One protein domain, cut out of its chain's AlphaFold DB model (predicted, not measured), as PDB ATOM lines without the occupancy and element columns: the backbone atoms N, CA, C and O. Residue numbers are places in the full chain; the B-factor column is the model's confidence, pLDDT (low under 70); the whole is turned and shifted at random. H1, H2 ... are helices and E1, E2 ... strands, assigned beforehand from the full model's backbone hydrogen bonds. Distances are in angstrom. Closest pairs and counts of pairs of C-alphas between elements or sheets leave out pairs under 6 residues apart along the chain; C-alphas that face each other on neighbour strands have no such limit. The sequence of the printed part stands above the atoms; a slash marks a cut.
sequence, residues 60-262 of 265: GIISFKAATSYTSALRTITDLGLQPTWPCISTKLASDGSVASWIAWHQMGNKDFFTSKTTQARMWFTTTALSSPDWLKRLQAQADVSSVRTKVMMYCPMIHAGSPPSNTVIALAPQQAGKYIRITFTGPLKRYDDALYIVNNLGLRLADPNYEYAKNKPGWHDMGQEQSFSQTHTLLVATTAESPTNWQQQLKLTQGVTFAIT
ATOM      1  N   GLY A  60      38.530  42.077 -27.328       93.31
ATOM      2  CA  GLY A  60      37.265  42.680 -26.972       93.31
ATOM      3  C   GLY A  60      36.422  41.844 -26.029       93.31
ATOM      4  O   GLY A  60      36.850  40.826 -25.489       93.31
ATOM      5  N   ILE A  61      35.190  42.308 -25.849       94.75
ATOM      6  CA  ILE A  61      34.159  41.651 -25.053       94.75
ATOM      7  C   ILE A  61      32.937  41.440 -25.933       94.75
ATOM      8  O   ILE A  61      32.446  42.374 -26.574       94.75
ATOM      9  N   ILE A  62      32.406  40.228 -25.892       96.19
ATOM     10  CA  ILE A  62      31.129  39.857 -26.489       96.19
ATOM     11  C   ILE A  62      30.126  39.780 -25.353       96.19
ATOM     12  O   ILE A  62      30.386  39.140 -24.337       96.19
ATOM     13  N   SER A  63      28.997  40.459 -25.511       97.19
ATOM     14  CA  SER A  63      27.835  40.260 -24.651       97.19
ATOM     15  C   SER A  63      26.816  39.456 -25.448       97.19
ATOM     16  O   SER A  63      26.487  39.816 -26.581       97.19
ATOM     17  N   PHE A  64      26.368  38.353 -24.872       97.56
ATOM     18  CA  PHE A  64      25.384  37.439 -25.429       97.56
ATOM     19  C   PHE A  64      24.013  37.694 -24.803       97.56
ATOM     20  O   PHE A  64      23.886  38.292 -23.730       97.56
ATOM     21  N   LYS A  65      22.965  37.223 -25.476       96.50
ATOM     22  CA  LYS A  65      21.608  37.236 -24.933       96.50
ATOM     23  C   LYS A  65      21.524  36.312 -23.715       96.50
ATOM     24  O   LYS A  65      22.224  35.312 -23.620       96.50
ATOM     25  N   ALA A  66      20.615  36.619 -22.789       93.75
ATOM     26  CA  ALA A  66      20.493  35.883 -21.526       93.75
ATOM     27  C   ALA A  66      20.173  34.382 -21.696       93.75
ATOM     28  O   ALA A  66      20.520  33.585 -20.833       93.75
ATOM     29  N   ALA A  67      19.518  34.000 -22.798       94.94
ATOM     30  CA  ALA A  67      19.189  32.606 -23.106       94.94
ATOM     31  C   ALA A  67      20.360  31.820 -23.730       94.94
ATOM     32  O   ALA A  67      20.271  30.600 -23.865       94.94
ATOM     33  N   THR A  68      21.442  32.494 -24.129       97.44
ATOM     34  CA  THR A  68      22.577  31.853 -24.788       97.44
ATOM     35  C   THR A  68      23.347  30.996 -23.791       97.44
ATOM     36  O   THR A  68      23.849  31.474 -22.773       97.44
ATOM     37  N   SER A  69      23.459  29.704 -24.094       96.94
ATOM     38  CA  SER A  69      24.258  28.782 -23.292       96.94
ATOM     39  C   SER A  69      25.755  29.045 -23.469       96.94
ATOM     40  O   SER A  69      26.205  29.507 -24.517       96.94
ATOM     41  N   TYR A  70      26.545  28.679 -22.458       96.94
ATOM     42  CA  TYR A  70      28.005  28.769 -22.532       96.94
ATOM     43  C   TYR A  70      28.581  27.998 -23.729       96.94
ATOM     44  O   TYR A  70      29.492  28.480 -24.394       96.94
ATOM     45  N   THR A  71      28.045  26.811 -24.027       97.12
ATOM     46  CA  THR A  71      28.514  25.991 -25.150       97.12
ATOM     47  C   THR A  71      28.205  26.650 -26.494       97.12
ATOM     48  O   THR A  71      29.085  26.681 -27.348       97.12
ATOM     49  N   SER A  72      27.016  27.249 -26.666       97.38
ATOM     50  CA  SER A  72      26.682  28.025 -27.880       97.38
ATOM     51  C   SER A  72      27.603  29.238 -28.040       97.38
ATOM     52  O   SER A  72      28.155  29.474 -29.116       97.38
ATOM     53  N   ALA A  73      27.839  29.976 -26.950       97.62
ATOM     54  CA  ALA A  73      28.744  31.122 -26.955       97.62
ATOM     55  C   ALA A  73      30.181  30.720 -27.323       97.62
ATOM     56  O   ALA A  73      30.821  31.392 -28.132       97.62
ATOM     57  N   LEU A  74      30.669  29.606 -26.765       97.62
ATOM     58  CA  LEU A  74      32.003  29.087 -27.052       97.62
ATOM     59  C   LEU A  74      32.149  28.711 -28.530       97.62
ATOM     60  O   LEU A  74      33.106  29.156 -29.157       97.62
ATOM     61  N   ARG A  75      31.179  27.980 -29.098       97.50
ATOM     62  CA  ARG A  75      31.168  27.644 -30.532       97.50
ATOM     63  C   ARG A  75      31.146  28.882 -31.415       97.50
ATOM     64  O   ARG A  75      31.988  29.017 -32.288       97.50
ATOM     65  N   THR A  76      30.272  29.843 -31.113       97.31
ATOM     66  CA  THR A  76      30.181  31.113 -31.857       97.31
ATOM     67  C   THR A  76      31.543  31.805 -31.989       97.31
ATOM     68  O   THR A  76      31.867  32.369 -33.033       97.31
ATOM     69  N   ILE A  77      32.351  31.771 -30.929       96.69
ATOM     70  CA  ILE A  77      33.693  32.361 -30.914       96.69
ATOM     71  C   ILE A  77      34.665  31.496 -31.715       96.69
ATOM     72  O   ILE A  77      35.349  32.004 -32.606       96.69
ATOM     73  N   THR A  78      34.721  30.196 -31.426       97.12
ATOM     74  CA  THR A  78      35.713  29.305 -32.033       97.12
ATOM     75  C   THR A  78      35.476  29.088 -33.520       97.12
ATOM     76  O   THR A  78      36.448  29.042 -34.266       97.12
ATOM     77  N   ASP A  79      34.222  29.037 -33.970       97.19
ATOM     78  CA  ASP A  79      33.851  28.844 -35.376       97.19
ATOM     79  C   ASP A  79      34.285  30.032 -36.231       97.19
ATOM     80  O   ASP A  79      34.722  29.854 -37.365       97.19
ATOM     81  N   LEU A  80      34.275  31.241 -35.660       97.12
ATOM     82  CA  LEU A  80      34.800  32.447 -36.300       97.12
ATOM     83  C   LEU A  80      36.334  32.538 -36.282       97.12
ATOM     84  O   LEU A  80      36.887  33.542 -36.739       97.12
ATOM     85  N   GLY A  81      37.025  31.525 -35.750       96.00
ATOM     86  CA  GLY A  81      38.474  31.527 -35.562       96.00
ATOM     87  C   GLY A  81      38.941  32.536 -34.510       96.00
ATOM     88  O   GLY A  81      40.097  32.969 -34.543       96.00
ATOM     89  N   LEU A  82      38.052  32.965 -33.613       96.38
ATOM     90  CA  LEU A  82      38.397  33.752 -32.432       96.38
ATOM     91  C   LEU A  82      38.759  32.799 -31.286       96.38
ATOM     92  O   LEU A  82      38.405  31.620 -31.297       96.38
ATOM     93  N   GLN A  83      39.458  33.317 -30.283       95.12
ATOM     94  CA  GLN A  83      39.819  32.556 -29.093       95.12
ATOM     95  C   GLN A  83      39.284  33.259 -27.841       95.12
ATOM     96  O   GLN A  83      39.505  34.463 -27.693       95.12
ATOM     97  N   PRO A  84      38.605  32.540 -26.927       95.06
ATOM     98  CA  PRO A  84      38.355  33.028 -25.580       95.06
ATOM     99  C   PRO A  84      39.672  33.397 -24.898       95.06
ATOM    100  O   PRO A  84      40.612  32.606 -24.891       95.06
ATOM    101  N   THR A  85      39.724  34.595 -24.336       91.75
ATOM    102  CA  THR A  85      40.879  35.124 -23.594       91.75
ATOM    103  C   THR A  85      40.417  35.622 -22.243       91.75
ATOM    104  O   THR A  85      39.219  35.717 -22.020       91.75
ATOM    105  N   TRP A  86      41.310  36.005 -21.346       86.69
ATOM    106  CA  TRP A  86      40.932  36.636 -20.089       86.69
ATOM    107  C   TRP A  86      41.565  38.021 -19.954       86.69
ATOM    108  O   TRP A  86      42.718  38.204 -20.352       86.69
ATOM    109  N   PRO A  87      40.859  39.015 -19.377       78.25
ATOM    110  CA  PRO A  87      41.471  40.297 -19.099       78.25
ATOM    111  C   PRO A  87      42.592  40.106 -18.099       78.25
ATOM    112  O   PRO A  87      42.436  39.390 -17.113       78.25
ATOM    113  N   CYS A  88      43.730  40.740 -18.357       68.50
ATOM    114  CA  CYS A  88      44.909  40.568 -17.524       68.50
ATOM    115  C   CYS A  88      44.579  40.786 -16.052       68.50
ATOM    116  O   CYS A  88      44.179  41.877 -15.641       68.50
ATOM    117  N   ILE A  89      44.726  39.718 -15.269       57.38
ATOM    118  CA  ILE A  89      44.518  39.776 -13.830       57.38
ATOM    119  C   ILE A  89      45.782  40.368 -13.225       57.38
ATOM    120  O   ILE A  89      46.897  39.959 -13.544       57.38
ATOM    121  N   SER A  90      45.556  41.373 -12.389       52.03
ATOM    122  CA  SER A  90      46.512  42.228 -11.695       52.03
ATOM    123  C   SER A  90      47.839  41.574 -11.301       52.03
ATOM    124  O   SER A  90      47.881  40.464 -10.768       52.03
ATOM    125  N   THR A  91      48.899  42.366 -11.444       52.28
ATOM    126  CA  THR A  91      50.201  42.199 -10.794       52.28
ATOM    127  C   THR A  91      50.031  41.816  -9.325       52.28
ATOM    128  O   THR A  91      49.384  42.542  -8.567       52.28
ATOM    129  N   LYS A  92      50.607  40.688  -8.907       53.91
ATOM    130  CA  LYS A  92      50.726  40.368  -7.481       53.91
ATOM    131  C   LYS A  92      51.912  41.135  -6.899       53.91
ATOM    132  O   LYS A  92      52.919  41.313  -7.572       53.91
ATOM    133  N   LEU A  93      51.797  41.599  -5.657       53.34
ATOM    134  CA  LEU A  93      52.971  42.044  -4.906       53.34
ATOM    135  C   LEU A  93      53.806  40.807  -4.559       53.34
ATOM    136  O   LEU A  93      53.249  39.765  -4.200       53.34
ATOM    137  N   ALA A  94      55.124  40.906  -4.693       57.34
ATOM    138  CA  ALA A  94      56.019  39.858  -4.234       57.34
ATOM    139  C   ALA A  94      55.954  39.742  -2.706       57.34
ATOM    140  O   ALA A  94      55.669  40.713  -2.002       57.34
ATOM    141  N   SER A  95      56.265  38.559  -2.178       59.38
ATOM    142  CA  SER A  95      56.311  38.317  -0.731       59.38
ATOM    143  C   SER A  95      57.385  39.131  -0.000       59.38
ATOM    144  O   SER A  95      57.296  39.286   1.211       59.38
ATOM    145  N   ASP A  96      58.390  39.646  -0.714       61.47
ATOM    146  CA  ASP A  96      59.457  40.505  -0.184       61.47
ATOM    147  C   ASP A  96      59.118  42.009  -0.244       61.47
ATOM    148  O   ASP A  96      59.972  42.852   0.024       61.47
ATOM    149  N   GLY A  97      57.879  42.364  -0.604       61.06
ATOM    150  CA  GLY A  97      57.445  43.753  -0.761       61.06
ATOM    151  C   GLY A  97      57.901  44.412  -2.066       61.06
ATOM    152  O   GLY A  97      57.536  45.562  -2.315       61.06
ATOM    153  N   SER A  98      58.648  43.707  -2.926       59.47
ATOM    154  CA  SER A  98      58.965  44.186  -4.270       59.47
ATOM    155  C   SER A  98      57.753  44.075  -5.205       59.47
ATOM    156  O   SER A  98      56.843  43.256  -5.034       59.47
ATOM    157  N   VAL A  99      57.722  44.919  -6.237       56.69
ATOM    158  CA  VAL A  99      56.761  44.768  -7.332       56.69
ATOM    159  C   VAL A  99      57.287  43.662  -8.244       56.69
ATOM    160  O   VAL A  99      57.973  43.945  -9.223       56.69
ATOM    161  N   ALA A 100      57.004  42.397  -7.914       54.41
ATOM    162  CA  ALA A 100      57.199  41.316  -8.870       54.41
ATOM    163  C   ALA A 100      55.949  41.172  -9.743       54.41
ATOM    164  O   ALA A 100      54.993  40.492  -9.380       54.41
ATOM    165  N   SER A 101      55.927  41.821 -10.901       64.81
ATOM    166  CA  SER A 101      54.789  41.774 -11.815       64.81
ATOM    167  C   SER A 101      54.858  40.539 -12.719       64.81
ATOM    168  O   SER A 101      55.177  40.592 -13.900       64.81
ATOM    169  N   TRP A 102      54.527  39.382 -12.156       69.62
ATOM    170  CA  TRP A 102      54.154  38.199 -12.931       69.62
ATOM    171  C   TRP A 102      52.644  37.978 -12.839       69.62
ATOM    172  O   TRP A 102      52.000  38.307 -11.840       69.62
ATOM    173  N   ILE A 103      52.074  37.421 -13.907       74.06
ATOM    174  CA  ILE A 103      50.652  37.091 -13.994       74.06
ATOM    175  C   ILE A 103      50.546  35.572 -13.922       74.06
ATOM    176  O   ILE A 103      51.084  34.860 -14.774       74.06
ATOM    177  N   ALA A 104      49.893  35.076 -12.868       83.12
ATOM    178  CA  ALA A 104      49.546  33.665 -12.775       83.12
ATOM    179  C   ALA A 104      48.635  33.304 -13.948       83.12
ATOM    180  O   ALA A 104      47.748  34.074 -14.313       83.12
ATOM    181  N   TRP A 105      48.837  32.130 -14.527       88.25
ATOM    182  CA  TRP A 105      47.923  31.639 -15.541       88.25
ATOM    183  C   TRP A 105      46.537  31.344 -14.943       88.25
ATOM    184  O   TRP A 105      46.426  30.861 -13.814       88.25
ATOM    185  N   HIS A 106      45.488  31.588 -15.729       89.06
ATOM    186  CA  HIS A 106      44.096  31.280 -15.404       89.06
ATOM    187  C   HIS A 106      43.416  30.584 -16.591       89.06
ATOM    188  O   HIS A 106      43.872  30.703 -17.723       89.06
ATOM    189  N   GLN A 107      42.326  29.856 -16.340       92.94
ATOM    190  CA  GLN A 107      41.593  29.160 -17.401       92.94
ATOM    191  C   GLN A 107      40.934  30.152 -18.364       92.94
ATOM    192  O   GLN A 107      40.141  30.982 -17.926       92.94
ATOM    193  N   MET A 108      41.194  30.016 -19.667       92.81
ATOM    194  CA  MET A 108      40.743  30.995 -20.675       92.81
ATOM    195  C   MET A 108      39.295  30.800 -21.145       92.81
ATOM    196  O   MET A 108      38.737  31.662 -21.815       92.81
ATOM    197  N   GLY A 109      38.654  29.678 -20.802       88.38
ATOM    198  CA  GLY A 109      37.272  29.407 -21.208       88.38
ATOM    199  C   GLY A 109      36.239  30.262 -20.473       88.38
ATOM    200  O   GLY A 109      35.153  30.479 -20.992       88.38
ATOM    201  N   ASN A 110      36.562  30.828 -19.305       86.69
ATOM    202  CA  ASN A 110      35.762  31.887 -18.665       86.69
ATOM    203  C   ASN A 110      34.335  31.506 -18.265       86.69
ATOM    204  O   ASN A 110      33.482  32.379 -18.094       86.69
ATOM    205  N   LYS A 111      34.053  30.211 -18.108       93.12
ATOM    206  CA  LYS A 111      32.700  29.710 -17.836       93.12
ATOM    207  C   LYS A 111      32.065  30.343 -16.598       93.12
ATOM    208  O   LYS A 111      30.894  30.720 -16.643       93.12
ATOM    209  N   ASP A 112      32.831  30.518 -15.528       90.25
ATOM    210  CA  ASP A 112      32.323  31.098 -14.281       90.25
ATOM    211  C   ASP A 112      31.965  32.582 -14.449       90.25
ATOM    212  O   ASP A 112      30.933  33.041 -13.966       90.25
ATOM    213  N   PHE A 113      32.763  33.331 -15.215       88.94
ATOM    214  CA  PHE A 113      32.462  34.727 -15.540       88.94
ATOM    215  C   PHE A 113      31.261  34.856 -16.475       88.94
ATOM    216  O   PHE A 113      30.428  35.740 -16.282       88.94
ATOM    217  N   PHE A 114      31.148  33.962 -17.458       93.19
ATOM    218  CA  PHE A 114      30.021  33.928 -18.386       93.19
ATOM    219  C   PHE A 114      28.700  33.624 -17.670       93.19
ATOM    220  O   PHE A 114      27.670  34.216 -17.979       93.19
ATOM    221  N   THR A 115      28.715  32.687 -16.720       91.88
ATOM    222  CA  THR A 115      27.508  32.221 -16.015       91.88
ATOM    223  C   THR A 115      27.171  33.032 -14.763       91.88
ATOM    224  O   THR A 115      26.103  32.843 -14.176       91.88
ATOM    225  N   SER A 116      28.049  33.944 -14.344       88.19
ATOM    226  CA  SER A 116      27.817  34.773 -13.168       88.19
ATOM    227  C   SER A 116      26.604  35.692 -13.356       88.19
ATOM    228  O   SER A 116      26.448  36.398 -14.354       88.19
ATOM    229  N   LYS A 117      25.742  35.720 -12.332       78.06
ATOM    230  CA  LYS A 117      24.504  36.517 -12.315       78.06
ATOM    231  C   LYS A 117      24.756  38.023 -12.436       78.06
ATOM    232  O   LYS A 117      23.861  38.754 -12.845       78.06
ATOM    233  N   THR A 118      25.942  38.492 -12.052       80.88
ATOM    234  CA  THR A 118      26.273  39.923 -11.997       80.88
ATOM    235  C   THR A 118      26.844  40.460 -13.303       80.88
ATOM    236  O   THR A 118      26.757  41.657 -13.561       80.88
ATOM    237  N   THR A 119      27.437  39.605 -14.135       69.50
ATOM    238  CA  THR A 119      28.282  40.038 -15.254       69.50
ATOM    239  C   THR A 119      27.574  40.038 -16.597       69.50
ATOM    240  O   THR A 119      28.178  40.507 -17.556       69.50
ATOM    241  N   GLN A 120      26.306  39.609 -16.674       80.69
ATOM    242  CA  GLN A 120      25.638  39.232 -17.931       80.69
ATOM    243  C   GLN A 120      26.433  38.129 -18.667       80.69
ATOM    244  O   GLN A 120      27.602  37.883 -18.375       80.69
ATOM    245  N   ALA A 121      25.811  37.439 -19.625       93.94
ATOM    246  CA  ALA A 121      26.482  36.410 -20.420       93.94
ATOM    247  C   ALA A 121      27.578  37.051 -21.292       93.94
ATOM    248  O   ALA A 121      27.320  37.481 -22.413       93.94
ATOM    249  N   ARG A 122      28.790  37.208 -20.753       95.12
ATOM    250  CA  ARG A 122      29.897  37.924 -21.398       95.12
ATOM    251  C   ARG A 122      31.115  37.034 -21.535       95.12
ATOM    252  O   ARG A 122      31.457  36.297 -20.616       95.12
ATOM    253  N   MET A 123      31.794  37.144 -22.672       94.81
ATOM    254  CA  MET A 123      33.058  36.457 -22.910       94.81
ATOM    255  C   MET A 123      34.067  37.415 -23.529       94.81
ATOM    256  O   MET A 123      33.751  38.179 -24.444       94.81
ATOM    257  N   TRP A 124      35.277  37.385 -22.995       94.31
ATOM    258  CA  TRP A 124      36.420  38.067 -23.573       94.31
ATOM    259  C   TRP A 124      36.976  37.234 -24.718       94.31
ATOM    260  O   TRP A 124      37.002  36.006 -24.634       94.31
ATOM    261  N   PHE A 125      37.414  37.898 -25.781       94.44
ATOM    262  CA  PHE A 125      38.001  37.228 -26.934       94.44
ATOM    263  C   PHE A 125      39.222  37.973 -27.463       94.44
ATOM    264  O   PHE A 125      39.395  39.175 -27.237       94.44
ATOM    265  N   THR A 126      40.029  37.239 -28.216       93.00
ATOM    266  CA  THR A 126      41.155  37.737 -28.996       93.00
ATOM    267  C   THR A 126      41.097  37.156 -30.411       93.00
ATOM    268  O   THR A 126      40.593  36.045 -30.614       93.00
ATOM    269  N   THR A 127      41.561  37.905 -31.409       93.38
ATOM    270  CA  THR A 127      41.705  37.384 -32.771       93.38
ATOM    271  C   THR A 127      42.900  36.441 -32.862       93.38
ATOM    272  O   THR A 127      43.842  36.491 -32.074       93.38
ATOM    273  N   THR A 128      42.857  35.546 -33.842       92.62
ATOM    274  CA  THR A 128      43.909  34.577 -34.150       92.62
ATOM    275  C   THR A 128      44.225  34.620 -35.646       92.62
ATOM    276  O   THR A 128      43.544  35.291 -36.422       92.62
ATOM    277  N   ALA A 129      45.230  33.859 -36.082       89.81
ATOM    278  CA  ALA A 129      45.531  33.688 -37.505       89.81
ATOM    279  C   ALA A 129      44.389  33.028 -38.314       89.81
ATOM    280  O   ALA A 129      44.428  33.058 -39.543       89.81
ATOM    281  N   LEU A 130      43.398  32.435 -37.637       93.94
ATOM    282  CA  LEU A 130      42.217  31.807 -38.236       93.94
ATOM    283  C   LEU A 130      40.985  32.711 -38.268       93.94
ATOM    284  O   LEU A 130      39.952  32.323 -38.818       93.94
ATOM    285  N   SER A 131      41.053  33.888 -37.640       95.25
ATOM    286  CA  SER A 131      39.890  34.759 -37.549       95.25
ATOM    287  C   SER A 131      39.397  35.158 -38.932       95.25
ATOM    288  O   SER A 131      40.184  35.537 -39.801       95.25
ATOM    289  N   SER A 132      38.083  35.093 -39.120       93.69
ATOM    290  CA  SER A 132      37.455  35.529 -40.365       93.69
ATOM    291  C   SER A 132      37.844  36.971 -40.705       93.69
ATOM    292  O   SER A 132      37.800  37.813 -39.811       93.69
ATOM    293  N   PRO A 133      38.185  37.321 -41.959       91.56
ATOM    294  CA  PRO A 133      38.487  38.709 -42.315       91.56
ATOM    295  C   PRO A 133      37.357  39.691 -41.962       91.56
ATOM    296  O   PRO A 133      37.615  40.849 -41.653       91.56
ATOM    297  N   ASP A 134      36.105  39.221 -41.967       94.56
ATOM    298  CA  ASP A 134      34.907  39.962 -41.569       94.56
ATOM    299  C   ASP A 134      34.310  39.463 -40.238       94.56
ATOM    300  O   ASP A 134      33.105  39.601 -40.005       94.56
ATOM    301  N   TRP A 135      35.143  38.913 -39.342       95.56
ATOM    302  CA  TRP A 135      34.725  38.316 -38.064       95.56
ATOM    303  C   TRP A 135      33.780  39.217 -37.265       95.56
ATOM    304  O   TRP A 135      32.792  38.728 -36.729       95.56
ATOM    305  N   LEU A 136      34.032  40.533 -37.214       96.94
ATOM    306  CA  LEU A 136      33.214  41.464 -36.434       96.94
ATOM    307  C   LEU A 136      31.794  41.548 -36.991       96.94
ATOM    308  O   LEU A 136      30.828  41.452 -36.237       96.94
ATOM    309  N   LYS A 137      31.672  41.673 -38.317       97.25
ATOM    310  CA  LYS A 137      30.381  41.705 -39.006       97.25
ATOM    311  C   LYS A 137      29.635  40.387 -38.803       97.25
ATOM    312  O   LYS A 137      28.451  40.407 -38.481       97.25
ATOM    313  N   ARG A 138      30.327  39.251 -38.954       97.06
ATOM    314  CA  ARG A 138      29.741  37.919 -38.740       97.06
ATOM    315  C   ARG A 138      29.254  37.738 -37.313       97.06
ATOM    316  O   ARG A 138      28.141  37.268 -37.117       97.06
ATOM    317  N   LEU A 139      30.053  38.150 -36.333       97.06
ATOM    318  CA  LEU A 139      29.719  38.051 -34.920       97.06
ATOM    319  C   LEU A 139      28.520  38.936 -34.555       97.06
ATOM    320  O   LEU A 139      27.621  38.488 -33.856       97.06
ATOM    321  N   GLN A 140      28.467  40.168 -35.064       97.62
ATOM    322  CA  GLN A 140      27.328  41.073 -34.869       97.62
ATOM    323  C   GLN A 140      26.037  40.569 -35.531       97.62
ATOM    324  O   GLN A 140      24.950  40.935 -35.093       97.62
ATOM    325  N   ALA A 141      26.146  39.740 -36.572       97.69
ATOM    326  CA  ALA A 141      25.003  39.125 -37.239       97.69
ATOM    327  C   ALA A 141      24.466  37.873 -36.517       97.69
ATOM    328  O   ALA A 141      23.396  37.383 -36.879       97.69
ATOM    329  N   GLN A 142      25.173  37.345 -35.510       97.94
ATOM    330  CA  GLN A 142      24.732  36.164 -34.766       97.94
ATOM    331  C   GLN A 142      23.508  36.478 -33.909       97.94
ATOM    332  O   GLN A 142      23.504  37.424 -33.123       97.94
ATOM    333  N   ALA A 143      22.481  35.632 -34.005       97.00
ATOM    334  CA  ALA A 143      21.231  35.829 -33.275       97.00
ATOM    335  C   ALA A 143      21.421  35.820 -31.748       97.00
ATOM    336  O   ALA A 143      20.655  36.477 -31.046       97.00
ATOM    337  N   ASP A 144      22.436  35.121 -31.245       97.00
ATOM    338  CA  ASP A 144      22.748  34.992 -29.819       97.00
ATOM    339  C   ASP A 144      23.597  36.151 -29.268       97.00
ATOM    340  O   ASP A 144      23.729  36.307 -28.053       97.00
ATOM    341  N   VAL A 145      24.151  37.005 -30.130       97.75
ATOM    342  CA  VAL A 145      25.000  38.130 -29.725       97.75
ATOM    343  C   VAL A 145      24.139  39.373 -29.504       97.75
ATOM    344  O   VAL A 145      23.343  39.764 -30.353       97.75
ATOM    345  N   SER A 146      24.288  40.016 -28.343       97.62
ATOM    346  CA  SER A 146      23.612  41.283 -28.042       97.62
ATOM    347  C   SER A 146      24.468  42.494 -28.398       97.62
ATOM    348  O   SER A 146      23.949  43.512 -28.844       97.62
ATOM    349  N   SER A 147      25.779  42.420 -28.157       97.44
ATOM    350  CA  SER A 147      26.715  43.492 -28.500       97.44
ATOM    351  C   SER A 147      28.158  42.997 -28.529       97.44
ATOM    352  O   SER A 147      28.528  42.053 -27.829       97.44
ATOM    353  N   VAL A 148      28.988  43.678 -29.316       97.12
ATOM    354  CA  VAL A 148      30.431  43.435 -29.396       97.12
ATOM    355  C   VAL A 148      31.148  44.747 -29.122       97.12
ATOM    356  O   VAL A 148      30.859  45.761 -29.756       97.12
ATOM    357  N   ARG A 149      32.084  44.736 -28.174       95.38
ATOM    358  CA  ARG A 149      32.978  45.861 -27.892       95.38
ATOM    359  C   ARG A 149      34.388  45.452 -28.274       95.38
ATOM    360  O   ARG A 149      34.946  44.555 -27.652       95.38
ATOM    361  N   THR A 150      34.949  46.103 -29.283       92.94
ATOM    362  CA  THR A 150      36.332  45.892 -29.730       92.94
ATOM    363  C   THR A 150      37.242  46.970 -29.160       92.94
ATOM    364  O   THR A 150      36.759  47.955 -28.590       92.94
ATOM    365  N   LYS A 151      38.561  46.786 -29.295       83.12
ATOM    366  CA  LYS A 151      39.574  47.741 -28.806       83.12
ATOM    367  C   LYS A 151      39.407  48.044 -27.320       83.12
ATOM    368  O   LYS A 151      39.676  49.154 -26.861       83.12
ATOM    369  N   VAL A 152      38.937  47.055 -26.562       80.12
ATOM    370  CA  VAL A 152      38.940  47.152 -25.111       80.12
ATOM    371  C   VAL A 152      40.406  47.078 -24.725       80.12
ATOM    372  O   VAL A 152      41.004  46.010 -24.788       80.12
ATOM    373  N   MET A 153      41.006  48.237 -24.443       62.00
ATOM    374  CA  MET A 153      42.412  48.319 -24.074       62.00
ATOM    375  C   MET A 153      42.598  47.546 -22.771       62.00
ATOM    376  O   MET A 153      42.338  48.049 -21.681       62.00
ATOM    377  N   MET A 154      43.033  46.300 -22.899       63.03
ATOM    378  CA  MET A 154      43.556  45.529 -21.791       63.03
ATOM    379  C   MET A 154      44.988  46.010 -21.602       63.03
ATOM    380  O   MET A 154      45.916  45.512 -22.234       63.03
ATOM    381  N   TYR A 155      45.158  47.073 -20.811       53.12
ATOM    382  CA  TYR A 155      46.493  47.480 -20.399       53.12
ATOM    383  C   TYR A 155      47.020  46.429 -19.428       53.12
ATOM    384  O   TYR A 155      46.712  46.428 -18.237       53.12
ATOM    385  N   CYS A 156      47.781  45.500 -19.984       61.59
ATOM    386  CA  CYS A 156      48.523  44.502 -19.251       61.59
ATOM    387  C   CYS A 156      49.961  44.983 -19.244       61.59
ATOM    388  O   CYS A 156      50.648  44.797 -20.253       61.59
ATOM    389  N   PRO A 157      50.445  45.640 -18.181       52.72
ATOM    390  CA  PRO A 157      51.869  45.861 -18.076       52.72
ATOM    391  C   PRO A 157      52.512  44.472 -17.986       52.72
ATOM    392  O   PRO A 157      52.600  43.888 -16.911       52.72
ATOM    393  N   MET A 158      52.966  43.930 -19.123       49.72
ATOM    394  CA  MET A 158      53.851  42.761 -19.201       49.72
ATOM    395  C   MET A 158      55.252  43.134 -18.705       49.72
ATOM    396  O   MET A 158      56.267  42.725 -19.265       49.72
ATOM    397  N   ILE A 159      55.333  43.986 -17.687       50.50
ATOM    398  CA  ILE A 159      56.579  44.242 -17.001       50.50
ATOM    399  C   ILE A 159      56.811  42.959 -16.225       50.50
ATOM    400  O   ILE A 159      56.264  42.804 -15.152       50.50
ATOM    401  N   HIS A 160      57.559  42.002 -16.757       54.22
ATOM    402  CA  HIS A 160      58.049  40.880 -15.966       54.22
ATOM    403  C   HIS A 160      59.194  41.386 -15.085       54.22
ATOM    404  O   HIS A 160      60.363  41.107 -15.335       54.22
ATOM    405  N   ALA A 161      58.876  42.212 -14.089       54.03
ATOM    406  CA  ALA A 161      59.820  42.502 -13.027       54.03
ATOM    407  C   ALA A 161      59.794  41.280 -12.106       54.03
ATOM    408  O   ALA A 161      58.778  40.998 -11.485       54.03
ATOM    409  N   GLY A 162      60.874  40.505 -12.076       67.06
ATOM    410  CA  GLY A 162      61.033  39.372 -11.163       67.06
ATOM    411  C   GLY A 162      60.632  37.997 -11.711       67.06
ATOM    412  O   GLY A 162      59.864  37.851 -12.663       67.06
ATOM    413  N   SER A 163      61.192  36.970 -11.074       77.38
ATOM    414  CA  SER A 163      60.881  35.565 -11.341       77.38
ATOM    415  C   SER A 163      59.632  35.153 -10.560       77.38
ATOM    416  O   SER A 163      59.541  35.462  -9.368       77.38
ATOM    417  N   PRO A 164      58.672  34.440 -11.171       81.38
ATOM    418  CA  PRO A 164      57.544  33.904 -10.424       81.38
ATOM    419  C   PRO A 164      58.033  32.875  -9.384       81.38
ATOM    420  O   PRO A 164      59.065  32.230  -9.603       81.38
ATOM    421  N   PRO A 165      57.308  32.674  -8.266       84.50
ATOM    422  CA  PRO A 165      57.617  31.620  -7.307       84.50
ATOM    423  C   PRO A 165      57.722  30.252  -7.985       84.50
ATOM    424  O   PRO A 165      57.018  29.981  -8.965       84.50
ATOM    425  N   SER A 166      58.547  29.364  -7.425       85.69
ATOM    426  CA  SER A 166      58.639  27.980  -7.901       85.69
ATOM    427  C   SER A 166      57.250  27.333  -7.963       85.69
ATOM    428  O   SER A 166      56.411  27.566  -7.094       85.69
ATOM    429  N   ASN A 167      57.004  26.530  -9.001       86.12
ATOM    430  CA  ASN A 167      55.718  25.885  -9.310       86.12
ATOM    431  C   ASN A 167      54.568  26.816  -9.736       86.12
ATOM    432  O   ASN A 167      53.452  26.339  -9.950       86.12
ATOM    433  N   THR A 168      54.805  28.118  -9.910       88.31
ATOM    434  CA  THR A 168      53.788  29.007 -10.485       88.31
ATOM    435  C   THR A 168      53.596  28.687 -11.962       88.31
ATOM    436  O   THR A 168      54.523  28.801 -12.765       88.31
ATOM    437  N   VAL A 169      52.372  28.318 -12.337       90.12
ATOM    438  CA  VAL A 169      51.996  28.178 -13.744       90.12
ATOM    439  C   VAL A 169      51.823  29.571 -14.337       90.12
ATOM    440  O   VAL A 169      51.041  30.378 -13.832       90.12
ATOM    441  N   ILE A 170      52.550  29.838 -15.414       89.00
ATOM    442  CA  ILE A 170      52.482  31.087 -16.173       89.00
ATOM    443  C   ILE A 170      52.069  30.789 -17.613       89.00
ATOM    444  O   ILE A 170      52.106  29.641 -18.057       89.00
ATOM    445  N   ALA A 171      51.660  31.828 -18.329       89.44
ATOM    446  CA  ALA A 171      51.408  31.786 -19.761       89.44
ATOM    447  C   ALA A 171      52.692  31.450 -20.555       89.44
ATOM    448  O   ALA A 171      53.803  31.742 -20.106       89.44
ATOM    449  N   LEU A 172      52.550  30.827 -21.726       88.38
ATOM    450  CA  LEU A 172      53.662  30.585 -22.642       88.38
ATOM    451  C   LEU A 172      54.214  31.911 -23.167       88.38
ATOM    452  O   LEU A 172      53.471  32.822 -23.531       88.38
ATOM    453  N   ALA A 173      55.535  31.989 -23.301       84.94
ATOM    454  CA  ALA A 173      56.129  33.087 -24.046       84.94
ATOM    455  C   ALA A 173      55.746  32.973 -25.541       84.94
ATOM    456  O   ALA A 173      55.593  31.848 -26.036       84.94
ATOM    457  N   PRO A 174      55.628  34.083 -26.297       84.25
ATOM    458  CA  PRO A 174      55.203  34.046 -27.701       84.25
ATOM    459  C   PRO A 174      55.990  33.060 -28.579       84.25
ATOM    460  O   PRO A 174      55.408  32.355 -29.397       84.25
ATOM    461  N   GLN A 175      57.300  32.923 -28.354       85.38
ATOM    462  CA  GLN A 175      58.183  31.988 -29.063       85.38
ATOM    463  C   GLN A 175      57.944  30.500 -28.737       85.38
ATOM    464  O   GLN A 175      58.491  29.624 -29.401       85.38
ATOM    465  N   GLN A 176      57.172  30.196 -27.692       87.69
ATOM    466  CA  GLN A 176      56.797  28.833 -27.302       87.69
ATOM    467  C   GLN A 176      55.399  28.438 -27.818       87.69
ATOM    468  O   GLN A 176      55.028  27.259 -27.733       87.69
ATOM    469  N   ALA A 177      54.629  29.407 -28.323       90.38
ATOM    470  CA  ALA A 177      53.316  29.210 -28.926       90.38
ATOM    471  C   ALA A 177      53.414  28.617 -30.348       90.38
ATOM    472  O   ALA A 177      54.503  28.411 -30.882       90.38
ATOM    473  N   GLY A 178      52.268  28.316 -30.965       90.94
ATOM    474  CA  GLY A 178      52.185  27.846 -32.351       90.94
ATOM    475  C   GLY A 178      52.485  26.360 -32.558       90.94
ATOM    476  O   GLY A 178      52.654  25.926 -33.693       90.94
ATOM    477  N   LYS A 179      52.546  25.549 -31.493       93.31
ATOM    478  CA  LYS A 179      52.717  24.093 -31.619       93.31
ATOM    479  C   LYS A 179      51.380  23.431 -31.917       93.31
ATOM    480  O   LYS A 179      50.455  23.577 -31.121       93.31
ATOM    481  N   TYR A 180      51.305  22.648 -32.991       95.56
ATOM    482  CA  TYR A 180      50.117  21.855 -33.312       95.56
ATOM    483  C   TYR A 180      50.064  20.556 -32.516       95.56
ATOM    484  O   TYR A 180      51.069  19.865 -32.316       95.56
ATOM    485  N   ILE A 181      48.863  20.220 -32.066       96.88
ATOM    486  CA  ILE A 181      48.594  19.068 -31.219       96.88
ATOM    487  C   ILE A 181      47.342  18.381 -31.754       96.88
ATOM    488  O   ILE A 181      46.321  19.025 -31.991       96.88
ATOM    489  N   ARG A 182      47.406  17.060 -31.901       97.56
ATOM    490  CA  ARG A 182      46.216  16.220 -32.061       97.56
ATOM    491  C   ARG A 182      45.836  15.671 -30.699       97.56
ATOM    492  O   ARG A 182      46.647  14.987 -30.079       97.56
ATOM    493  N   ILE A 183      44.631  15.981 -30.243       97.69
ATOM    494  CA  ILE A 183      44.112  15.535 -28.951       97.69
ATOM    495  C   ILE A 183      42.946  14.598 -29.216       97.69
ATOM    496  O   ILE A 183      41.956  15.021 -29.806       97.69
ATOM    497  N   THR A 184      43.062  13.347 -28.788       97.75
ATOM    498  CA  THR A 184      42.008  12.340 -28.902       97.75
ATOM    499  C   THR A 184      41.295  12.196 -27.566       97.75
ATOM    500  O   THR A 184      41.915  12.057 -26.510       97.75
ATOM    501  N   PHE A 185      39.970  12.216 -27.626       97.38
ATOM    502  CA  PHE A 185      39.081  12.154 -26.483       97.38
ATOM    503  C   PHE A 185      38.349  10.813 -26.474       97.38
ATOM    504  O   PHE A 185      37.821  10.333 -27.476       97.38
ATOM    505  N   THR A 186      38.312  10.189 -25.309       95.62
ATOM    506  CA  THR A 186      37.648   8.911 -25.053       95.62
ATOM    507  C   THR A 186      36.586   9.097 -23.972       95.62
ATOM    508  O   THR A 186      36.454  10.181 -23.407       95.62
ATOM    509  N   GLY A 187      35.759   8.076 -23.715       86.25
ATOM    510  CA  GLY A 187      34.684   8.193 -22.721       86.25
ATOM    511  C   GLY A 187      35.247   8.595 -21.349       86.25
ATOM    512  O   GLY A 187      36.228   7.979 -20.929       86.25
ATOM    513  N   PRO A 188      34.677   9.606 -20.659       82.31
ATOM    514  CA  PRO A 188      33.383  10.270 -20.899       82.31
ATOM    515  C   PRO A 188      33.393  11.488 -21.854       82.31
ATOM    516  O   PRO A 188      32.329  11.995 -22.190       82.31
ATOM    517  N   LEU A 189      34.546  11.936 -22.349       90.38
ATOM    518  CA  LEU A 189      34.722  13.190 -23.104       90.38
ATOM    519  C   LEU A 189      34.429  13.076 -24.610       90.38
ATOM    520  O   LEU A 189      35.020  13.767 -25.435       90.38
ATOM    521  N   LYS A 190      33.510  12.191 -25.004       91.31
ATOM    522  CA  LYS A 190      33.198  11.947 -26.424       91.31
ATOM    523  C   LYS A 190      32.332  13.030 -27.071       91.31
ATOM    524  O   LYS A 190      31.997  12.918 -28.246       91.31
ATOM    525  N   ARG A 191      31.926  14.057 -26.324       96.50
ATOM    526  CA  ARG A 191      31.113  15.160 -26.841       96.50
ATOM    527  C   ARG A 191      32.027  16.293 -27.285       96.50
ATOM    528  O   ARG A 191      32.938  16.674 -26.557       96.50
ATOM    529  N   TYR A 192      31.728  16.860 -28.450       97.56
ATOM    530  CA  TYR A 192      32.499  17.967 -29.012       97.56
ATOM    531  C   TYR A 192      32.599  19.154 -28.048       97.56
ATOM    532  O   TYR A 192      33.686  19.671 -27.833       97.56
ATOM    533  N   ASP A 193      31.493  19.526 -27.398       97.25
ATOM    534  CA  ASP A 193      31.462  20.656 -26.459       97.25
ATOM    535  C   ASP A 193      32.367  20.460 -25.239       97.25
ATOM    536  O   ASP A 193      32.979  21.418 -24.768       97.25
ATOM    537  N   ASP A 194      32.478  19.227 -24.739       96.69
ATOM    538  CA  ASP A 194      33.334  18.911 -23.592       96.69
ATOM    539  C   ASP A 194      34.811  18.991 -23.997       96.69
ATOM    540  O   ASP A 194      35.632  19.571 -23.283       96.69
ATOM    541  N   ALA A 195      35.143  18.467 -25.181       97.31
ATOM    542  CA  ALA A 195      36.477  18.578 -25.756       97.31
ATOM    543  C   ALA A 195      36.854  20.043 -26.023       97.31
ATOM    544  O   ALA A 195      37.937  20.485 -25.635       97.31
ATOM    545  N   LEU A 196      35.938  20.815 -26.617       97.44
ATOM    546  CA  LEU A 196      36.117  22.234 -26.908       97.44
ATOM    547  C   LEU A 196      36.314  23.045 -25.621       97.44
ATOM    548  O   LEU A 196      37.193  23.907 -25.562       97.44
ATOM    549  N   TYR A 197      35.551  22.743 -24.569       96.69
ATOM    550  CA  TYR A 197      35.716  23.351 -23.252       96.69
ATOM    551  C   TYR A 197      37.113  23.102 -22.674       96.69
ATOM    552  O   TYR A 197      37.762  24.050 -22.235       96.69
ATOM    553  N   ILE A 198      37.602  21.859 -22.712       96.81
ATOM    554  CA  ILE A 198      38.927  21.500 -22.182       96.81
ATOM    555  C   ILE A 198      40.038  22.248 -22.918       96.81
ATOM    556  O   ILE A 198      40.903  22.844 -22.274       96.81
ATOM    557  N   VAL A 199      40.022  22.243 -24.255       97.50
ATOM    558  CA  VAL A 199      41.100  22.873 -25.035       97.50
ATOM    559  C   VAL A 199      41.111  24.390 -24.849       97.50
ATOM    560  O   VAL A 199      42.174  24.952 -24.592       97.50
ATOM    561  N   ASN A 200      39.943  25.042 -24.856       97.06
ATOM    562  CA  ASN A 200      39.862  26.486 -24.638       97.06
ATOM    563  C   ASN A 200      40.226  26.867 -23.202       97.06
ATOM    564  O   ASN A 200      40.926  27.850 -22.996       97.06
ATOM    565  N   ASN A 201      39.843  26.071 -22.199       96.44
ATOM    566  CA  ASN A 201      40.280  26.302 -20.822       96.44
ATOM    567  C   ASN A 201      41.798  26.293 -20.679       96.44
ATOM    568  O   ASN A 201      42.314  27.034 -19.853       96.44
ATOM    569  N   LEU A 202      42.500  25.492 -21.481       96.88
ATOM    570  CA  LEU A 202      43.960  25.437 -21.528       96.88
ATOM    571  C   LEU A 202      44.584  26.523 -22.415       96.88
ATOM    572  O   LEU A 202      45.778  26.453 -22.694       96.88
ATOM    573  N   GLY A 203      43.810  27.498 -22.900       95.56
ATOM    574  CA  GLY A 203      44.299  28.516 -23.830       95.56
ATOM    575  C   GLY A 203      44.813  27.922 -25.146       95.56
ATOM    576  O   GLY A 203      45.710  28.492 -25.769       95.56
ATOM    577  N   LEU A 204      44.331  26.740 -25.540       97.12
ATOM    578  CA  LEU A 204      44.574  26.160 -26.859       97.12
ATOM    579  C   LEU A 204      43.453  26.621 -27.792       97.12
ATOM    580  O   LEU A 204      42.285  26.629 -27.403       97.12
ATOM    581  N   ARG A 205      43.797  26.951 -29.036       96.38
ATOM    582  CA  ARG A 205      42.811  27.286 -30.075       96.38
ATOM    583  C   ARG A 205      42.631  26.127 -31.043       96.38
ATOM    584  O   ARG A 205      43.571  25.358 -31.253       96.38
ATOM    585  N   LEU A 206      41.468  26.040 -31.689       97.56
ATOM    586  CA  LEU A 206      41.323  25.194 -32.875       97.56
ATOM    587  C   LEU A 206      42.364  25.608 -33.927       97.56
ATOM    588  O   LEU A 206      42.779  26.770 -33.993       97.56
ATOM    589  N   ALA A 207      42.835  24.632 -34.694       96.75
ATOM    590  CA  ALA A 207      43.878  24.822 -35.686       96.75
ATOM    591  C   ALA A 207      43.431  24.343 -37.063       96.75
ATOM    592  O   ALA A 207      42.825  23.279 -37.191       96.75
ATOM    593  N   ASP A 208      43.834  25.094 -38.084       95.88
ATOM    594  CA  ASP A 208      43.750  24.680 -39.479       95.88
ATOM    595  C   ASP A 208      45.088  24.982 -40.168       95.88
ATOM    596  O   ASP A 208      45.294  26.075 -40.703       95.88
ATOM    597  N   PRO A 209      46.031  24.022 -40.168       93.19
ATOM    598  CA  PRO A 209      47.322  24.207 -40.819       93.19
ATOM    599  C   PRO A 209      47.212  24.502 -42.319       93.19
ATOM    600  O   PRO A 209      48.072  25.196 -42.858       93.19
ATOM    601  N   ASN A 210      46.179  23.999 -43.005       91.75
ATOM    602  CA  ASN A 210      46.018  24.245 -44.436       91.75
ATOM    603  C   ASN A 210      45.656  25.711 -44.672       91.75
ATOM    604  O   ASN A 210      46.267  26.358 -45.519       91.75
ATOM    605  N   TYR A 211      44.724  26.256 -43.889       92.56
ATOM    606  CA  TYR A 211      44.399  27.678 -43.937       92.56
ATOM    607  C   TYR A 211      45.579  28.550 -43.479       92.56
ATOM    608  O   TYR A 211      45.897  29.560 -44.110       92.56
ATOM    609  N   GLU A 212      46.256  28.175 -42.391       91.56
ATOM    610  CA  GLU A 212      47.339  28.955 -41.779       91.56
ATOM    611  C   GLU A 212      48.573  29.058 -42.686       91.56
ATOM    612  O   GLU A 212      49.091  30.164 -42.861       91.56
ATOM    613  N   TYR A 213      48.977  27.962 -43.335       90.06
ATOM    614  CA  TYR A 213      50.206  27.893 -44.136       90.06
ATOM    615  C   TYR A 213      50.018  27.997 -45.648       90.06
ATOM    616  O   TYR A 213      51.009  28.025 -46.382       90.06
ATOM    617  N   ALA A 214      48.786  28.060 -46.155       89.00
ATOM    618  CA  ALA A 214      48.584  28.210 -47.589       89.00
ATOM    619  C   ALA A 214      49.219  29.510 -48.108       89.00
ATOM    620  O   ALA A 214      48.859  30.610 -47.687       89.00
ATOM    621  N   LYS A 215      50.125  29.372 -49.088       90.69
ATOM    622  CA  LYS A 215      50.734  30.500 -49.816       90.69
ATOM    623  C   LYS A 215      49.667  31.418 -50.422       90.69
ATOM    624  O   LYS A 215      49.796  32.634 -50.363       90.69
ATOM    625  N   ASN A 216      48.614  30.813 -50.971       90.81
ATOM    626  CA  ASN A 216      47.407  31.496 -51.416       90.81
ATOM    627  C   ASN A 216      46.293  31.122 -50.442       90.81
ATOM    628  O   ASN A 216      45.833  29.979 -50.469       90.81
ATOM    629  N   LYS A 217      45.897  32.051 -49.565       84.12
ATOM    630  CA  LYS A 217      44.864  31.786 -48.560       84.12
ATOM    631  C   LYS A 217      43.585  31.295 -49.253       84.12
ATOM    632  O   LYS A 217      43.083  32.007 -50.127       84.12
ATOM    633  N   PRO A 218      43.065  30.104 -48.907       89.62
ATOM    634  CA  PRO A 218      41.766  29.684 -49.410       89.62
ATOM    635  C   PRO A 218      40.681  30.635 -48.887       89.62
ATOM    636  O   PRO A 218      40.904  31.411 -47.951       89.62
ATOM    637  N   GLY A 219      39.493  30.575 -49.493       92.44
ATOM    638  CA  GLY A 219      38.324  31.259 -48.944       92.44
ATOM    639  C   GLY A 219      38.117  30.854 -47.484       92.44
ATOM    640  O   GLY A 219      38.282  29.685 -47.136       92.44
ATOM    641  N   TRP A 220      37.807  31.827 -46.627       93.75
ATOM    642  CA  TRP A 220      37.546  31.549 -45.219       93.75
ATOM    643  C   TRP A 220      36.330  30.624 -45.064       93.75
ATOM    644  O   TRP A 220      35.345  30.764 -45.792       93.75
ATOM    645  N   HIS A 221      36.404  29.710 -44.103       94.62
ATOM    646  CA  HIS A 221      35.326  28.809 -43.705       94.62
ATOM    647  C   HIS A 221      35.240  28.754 -42.180       94.62
ATOM    648  O   HIS A 221      36.156  29.209 -41.500       94.62
ATOM    649  N   ASP A 222      34.165  28.182 -41.647       94.94
ATOM    650  CA  ASP A 222      34.041  27.995 -40.205       94.94
ATOM    651  C   ASP A 222      35.155  27.066 -39.696       94.94
ATOM    652  O   ASP A 222      35.510  26.073 -40.340       94.94
ATOM    653  N   MET A 223      35.730  27.410 -38.545       96.19
ATOM    654  CA  MET A 223      36.853  26.686 -37.932       96.19
ATOM    655  C   MET A 223      36.409  25.513 -37.048       96.19
ATOM    656  O   MET A 223      37.256  24.809 -36.486       96.19
ATOM    657  N   GLY A 224      35.095  25.308 -36.919       95.62
ATOM    658  CA  GLY A 224      34.496  24.178 -36.220       95.62
ATOM    659  C   GLY A 224      35.027  22.836 -36.735       95.62
ATOM    660  O   GLY A 224      35.401  22.675 -37.899       95.62
ATOM    661  N   GLN A 225      35.097  21.853 -35.841       97.38
ATOM    662  CA  GLN A 225      35.613  20.507 -36.136       97.38
ATOM    663  C   GLN A 225      34.592  19.420 -35.780       97.38
ATOM    664  O   GLN A 225      34.956  18.263 -35.613       97.38
ATOM    665  N   GLU A 226      33.310  19.756 -35.650       97.62
ATOM    666  CA  GLU A 226      32.251  18.850 -35.199       97.62
ATOM    667  C   GLU A 226      32.175  17.581 -36.045       97.62
ATOM    668  O   GLU A 226      32.105  16.479 -35.503       97.62
ATOM    669  N   GLN A 227      32.209  17.730 -37.371       97.06
ATOM    670  CA  GLN A 227      32.058  16.612 -38.300       97.06
ATOM    671  C   GLN A 227      33.254  15.652 -38.247       97.06
ATOM    672  O   GLN A 227      33.078  14.431 -38.227       97.06
ATOM    673  N   SER A 228      34.481  16.177 -38.214       96.62
ATOM    674  CA  SER A 228      35.687  15.347 -38.103       96.62
ATOM    675  C   SER A 228      35.816  14.744 -36.700       96.62
ATOM    676  O   SER A 228      36.191  13.574 -36.547       96.62
ATOM    677  N   PHE A 229      35.430  15.499 -35.671       97.69
ATOM    678  CA  PHE A 229      35.399  15.045 -34.291       97.69
ATOM    679  C   PHE A 229      34.367  13.937 -34.078       97.69
ATOM    680  O   PHE A 229      34.682  12.955 -33.419       97.69
ATOM    681  N   SER A 230      33.169  13.999 -34.667       96.81
ATOM    682  CA  SER A 230      32.170  12.930 -34.496       96.81
ATOM    683  C   SER A 230      32.645  11.573 -35.028       96.81
ATOM    684  O   SER A 230      32.158  10.531 -34.601       96.81
ATOM    685  N   GLN A 231      33.607  11.577 -35.955       96.88
ATOM    686  CA  GLN A 231      34.187  10.367 -36.540       96.88
ATOM    687  C   GLN A 231      35.396   9.865 -35.743       96.88
ATOM    688  O   GLN A 231      35.539   8.671 -35.497       96.88
ATOM    689  N   THR A 232      36.275  10.780 -35.330       97.00
ATOM    690  CA  THR A 232      37.610  10.439 -34.801       97.00
ATOM    691  C   THR A 232      37.792  10.757 -33.323       97.00
ATOM    692  O   THR A 232      38.795  10.367 -32.727       97.00
ATOM    693  N   HIS A 233      36.848  11.496 -32.739       97.50
ATOM    694  CA  HIS A 233      36.904  12.072 -31.398       97.50
ATOM    695  C   HIS A 233      38.210  12.830 -31.158       97.50
ATOM    696  O   HIS A 233      38.776  12.795 -30.071       97.50
ATOM    697  N   THR A 234      38.740  13.455 -32.209       97.88
ATOM    698  CA  THR A 234      40.042  14.108 -32.189       97.88
ATOM    699  C   THR A 234      39.889  15.564 -32.592       97.88
ATOM    700  O   THR A 234      39.247  15.858 -33.596       97.88
ATOM    701  N   LEU A 235      40.494  16.460 -31.816       98.06
ATOM    702  CA  LEU A 235      40.662  17.864 -32.179       98.06
ATOM    703  C   LEU A 235      42.091  18.107 -32.653       98.06
ATOM    704  O   LEU A 235      43.051  17.616 -32.052       98.06
ATOM    705  N   LEU A 236      42.224  18.902 -33.709       97.88
ATOM    706  CA  LEU A 236      43.480  19.524 -34.094       97.88
ATOM    707  C   LEU A 236      43.517  20.937 -33.514       97.88
ATOM    708  O   LEU A 236      42.694  21.783 -33.868       97.88
ATOM    709  N   VAL A 237      44.465  21.186 -32.619       97.62
ATOM    710  CA  VAL A 237      44.597  22.458 -31.897       97.62
ATOM    711  C   VAL A 237      46.016  23.004 -31.993       97.62
ATOM    712  O   VAL A 237      46.937  22.286 -32.385       97.62
ATOM    713  N   ALA A 238      46.199  24.266 -31.613       96.44
ATOM    714  CA  ALA A 238      47.501  24.909 -31.505       96.44
ATOM    715  C   ALA A 238      47.687  25.581 -30.139       96.44
ATOM    716  O   ALA A 238      46.742  26.145 -29.579       96.44
ATOM    717  N   THR A 239      48.919  25.554 -29.619       95.69
ATOM    718  CA  THR A 239      49.286  26.372 -28.455       95.69
ATOM    719  C   THR A 239      49.262  27.850 -28.811       95.69
ATOM    720  O   THR A 239      49.613  28.253 -29.923       95.69
ATOM    721  N   THR A 240      48.886  28.677 -27.846       93.12
ATOM    722  CA  THR A 240      48.914  30.136 -27.959       93.12
ATOM    723  C   THR A 240      49.771  30.717 -26.843       93.12
ATOM    724  O   THR A 240      50.207  29.987 -25.951       93.12
ATOM    725  N   ALA A 241      50.024  32.026 -26.877       90.19
ATOM    726  CA  ALA A 241      50.671  32.694 -25.748       90.19
ATOM    727  C   ALA A 241      49.840  32.548 -24.461       90.19
ATOM    728  O   ALA A 241      50.387  32.570 -23.372       90.19
ATOM    729  N   GLU A 242      48.531  32.315 -24.568       90.81
ATOM    730  CA  GLU A 242      47.645  32.125 -23.419       90.81
ATOM    731  C   GLU A 242      47.638  30.701 -22.866       90.81
ATOM    732  O   GLU A 242      47.024  30.443 -21.830       90.81
ATOM    733  N   SER A 243      48.306  29.753 -23.525       94.25
ATOM    734  CA  SER A 243      48.433  28.407 -22.977       94.25
ATOM    735  C   SER A 243      49.333  28.412 -21.734       94.25
ATOM    736  O   SER A 243      50.302  29.170 -21.691       94.25
ATOM    737  N   PRO A 244      49.081  27.565 -20.724       95.06
ATOM    738  CA  PRO A 244      49.949  27.476 -19.557       95.06
ATOM    739  C   PRO A 244      51.256  26.752 -19.889       95.06
ATOM    740  O   PRO A 244      51.254  25.796 -20.659       95.06
ATOM    741  N   THR A 245      52.367  27.096 -19.236       94.38
ATOM    742  CA  THR A 245      53.665  26.407 -19.402       94.38
ATOM    743  C   THR A 245      53.609  24.901 -19.142       94.38
ATOM    744  O   THR A 245      54.382  24.148 -19.731       94.38
ATOM    745  N   ASN A 246      52.666  24.439 -18.319       95.75
ATOM    746  CA  ASN A 246      52.446  23.028 -18.013       95.75
ATOM    747  C   ASN A 246      51.253  22.399 -18.766       95.75
ATOM    748  O   ASN A 246      50.753  21.358 -18.336       95.75
ATOM    749  N   TRP A 247      50.791  22.979 -19.884       96.75
ATOM    750  CA  TRP A 247      49.626  22.488 -20.645       96.75
ATOM    751  C   TRP A 247      49.683  20.983 -20.951       96.75
ATOM    752  O   TRP A 247      48.677  20.286 -20.836       96.75
ATOM    753  N   GLN A 248      50.869  20.449 -21.269       97.12
ATOM    754  CA  GLN A 248      51.064  19.017 -21.536       97.12
ATOM    755  C   GLN A 248      50.711  18.159 -20.328       97.12
ATOM    756  O   GLN A 248      50.062  17.127 -20.469       97.12
ATOM    757  N   GLN A 249      51.155  18.572 -19.141       96.81
ATOM    758  CA  GLN A 249      50.865  17.866 -17.901       96.81
ATOM    759  C   GLN A 249      49.366  17.920 -17.596       96.81
ATOM    760  O   GLN A 249      48.795  16.892 -17.248       96.81
ATOM    761  N   GLN A 250      48.720  19.075 -17.791       96.44
ATOM    762  CA  GLN A 250      47.274  19.207 -17.585       96.44
ATOM    763  C   GLN A 250      46.473  18.293 -18.528       96.44
ATOM    764  O   GLN A 250      45.567  17.596 -18.072       96.44
ATOM    765  N   LEU A 251      46.853  18.198 -19.810       96.31
ATOM    766  CA  LEU A 251      46.239  17.244 -20.742       96.31
ATOM    767  C   LEU A 251      46.446  15.789 -20.302       96.31
ATOM    768  O   LEU A 251      45.490  15.024 -20.315       96.31
ATOM    769  N   LYS A 252      47.658  15.406 -19.868       95.62
ATOM    770  CA  LYS A 252      47.942  14.034 -19.388       95.62
ATOM    771  C   LYS A 252      47.112  13.648 -18.164       95.62
ATOM    772  O   LYS A 252      46.762  12.484 -18.015       95.62
ATOM    773  N   LEU A 253      46.846  14.604 -17.277       95.88
ATOM    774  CA  LEU A 253      46.059  14.386 -16.061       95.88
ATOM    775  C   LEU A 253      44.545  14.409 -16.317       95.88
ATOM    776  O   LEU A 253      43.776  14.026 -15.439       95.88
ATOM    777  N   THR A 254      44.105  14.846 -17.498       95.69
ATOM    778  CA  THR A 254      42.683  14.893 -17.837       95.69
ATOM    779  C   THR A 254      42.203  13.495 -18.218       95.69
ATOM    780  O   THR A 254      42.612  12.929 -19.232       95.69
ATOM    781  N   GLN A 255      41.315  12.920 -17.404       95.62
ATOM    782  CA  GLN A 255      40.770  11.589 -17.659       95.62
ATOM    783  C   GLN A 255      40.095  11.525 -19.033       95.62
ATOM    784  O   GLN A 255      39.255  12.355 -19.366       95.62
ATOM    785  N   GLY A 256      40.437  10.502 -19.813       94.19
ATOM    786  CA  GLY A 256      39.879  10.296 -21.145       94.19
ATOM    787  C   GLY A 256      40.578  11.085 -22.254       94.19
ATOM    788  O   GLY A 256      40.126  11.008 -23.393       94.19
ATOM    789  N   VAL A 257      41.672  11.797 -21.965       96.56
ATOM    790  CA  VAL A 257      42.466  12.532 -22.960       96.56
ATOM    791  C   VAL A 257      43.776  11.809 -23.267       96.56
ATOM    792  O   VAL A 257      44.542  11.456 -22.374       96.56
ATOM    793  N   THR A 258      44.075  11.651 -24.553       94.62
ATOM    794  CA  THR A 258      45.420  11.351 -25.057       94.62
ATOM    795  C   THR A 258      45.808  12.396 -26.098       94.62
ATOM    796  O   THR A 258      44.949  13.033 -26.706       94.62
ATOM    797  N   PHE A 259      47.105  12.634 -26.303       91.94
ATOM    798  CA  PHE A 259      47.543  13.592 -27.317       91.94
ATOM    799  C   PHE A 259      48.873  13.213 -27.951       91.94
ATOM    800  O   PHE A 259      49.718  12.556 -27.342       91.94
ATOM    801  N   ALA A 260      49.062  13.699 -29.172       84.50
ATOM    802  CA  ALA A 260      50.312  13.643 -29.902       84.50
ATOM    803  C   ALA A 260      50.670  15.049 -30.392       84.50
ATOM    804  O   ALA A 260      49.847  15.746 -30.990       84.50
ATOM    805  N   ILE A 261      51.913  15.464 -30.143       86.69
ATOM    806  CA  ILE A 261      52.461  16.681 -30.742       86.69
ATOM    807  C   ILE A 261      52.746  16.361 -32.201       86.69
ATOM    808  O   ILE A 261      53.469  15.412 -32.500       86.69
ATOM    809  N   THR A 262      52.183  17.147 -33.104       80.81
ATOM    810  CA  THR A 262      52.464  17.008 -34.529       80.81
ATOM    811  C   THR A 262      53.542  18.009 -34.901       80.81
ATOM    812  O   THR A 262      53.386  19.200 -34.636       80.81
TER     813      THR A 262
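Overview. This is residues 60 to 262 of the 265 residues of an uncharacterized protein of Ktedonosporobacter rubrisoli (UniProt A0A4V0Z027). Two lobes sit side by side, each a strongly twisted four-stranded sheet with helices packed on it: E1 to E4 with H1, H2 and H3, then E5 to E8 with H4, H6 and H7. H1 and H4 cross where the lobes meet, beside edge strands E2 and E6, and two long loops, in residues 85 to 110 and 151 to 179, reach out to one side. The 203 printed residues hold seven named helices and eight named strands, in the order E1 H1 E2 H2 E3 H3 E4 E5 H4 E6 H5 H6 E7 H7 E8; the sheets, E2 E3 E1 E4 and E6 E7 E5 E8, are antiparallel. The class is mixed, with under half of the residues in named elements; the whole is compact, radius of gyration of the C-alphas 17.3 A, spans 52 by 39 by 38 A.

Along the chain. Find C-alpha 60 at (37.265, 42.680, -26.972), where E1, residues 60 to 64, begins. Next come H1, 70 to 79, 14.1 A long; E2, 82 to 84; H2, 111 to 115; E3, 122 to 127, 16.4 A; H3, 135 to 140; and E4, 145 to 150. At C-alpha 180, (50.117, 21.855, -33.312), E5 begins, 180 to 185, 16.2 A. Then follow H4, 192 to 201, 14.0 A; E6, 204 to 206; H5, 209 to 213; H6, 226 to 232; E7, 234 to 239, 15.8 A; H7, 247 to 253; and E8, 257 to 261, ending at C-alpha 261, (52.461, 16.681, -30.742).

Arrangement. Look for backbone N and O within hydrogen-bond range between the antiparallel neighbours of the first sheet: N 62 and O 123, 2.8 A, between E1 and E3; N 83 and O 126, 3.0 A, between E2 and E3; and N 61 and O 149, 2.9 A, between E1 and E4. H1 is on this sheet at a height of 8.1 A and H3 at 7.1 A, two layers, helices on one face of a sheet; H2 only grazes it. H1 touches H4 about perpendicular, at 79 degrees, closest C-alphas Thr 71 and Asp 193, 6.2 A. H4, height 8.4 A, and H7, 7.8 A, are on the second sheet, which H6 only grazes; H5 is only just not on it, with 4 pairs of C-alphas within 10 A. There, within hydrogen-bond range, are N 181 and O 237, 2.8 A, between the neighbours E5 and E7; N 238 and O 205, 2.9 A, between E6 and E7; and N 184 and O 258, 2.8 A, between E5 and E8. E1 H1 E2, E3 H3 E4, E5 H4 E6 and E7 H7 E8 are split strand-helix-strand units, two strands running the same way with another between them, each crossover right-handed. Each helix has every O i to N i+4 pair within hydrogen-bond range but H6, 2 of 3.

Size, cuts and confidence. The C-alphas of Gly 97 and Gln 231, 54.2 A, are the farthest apart. The printed part has no cut; E2 to H2, E4 to E5 and H5 to H6 are long links. Confidence is under 70 at residues 88 to 102, 119 and 153 to 162.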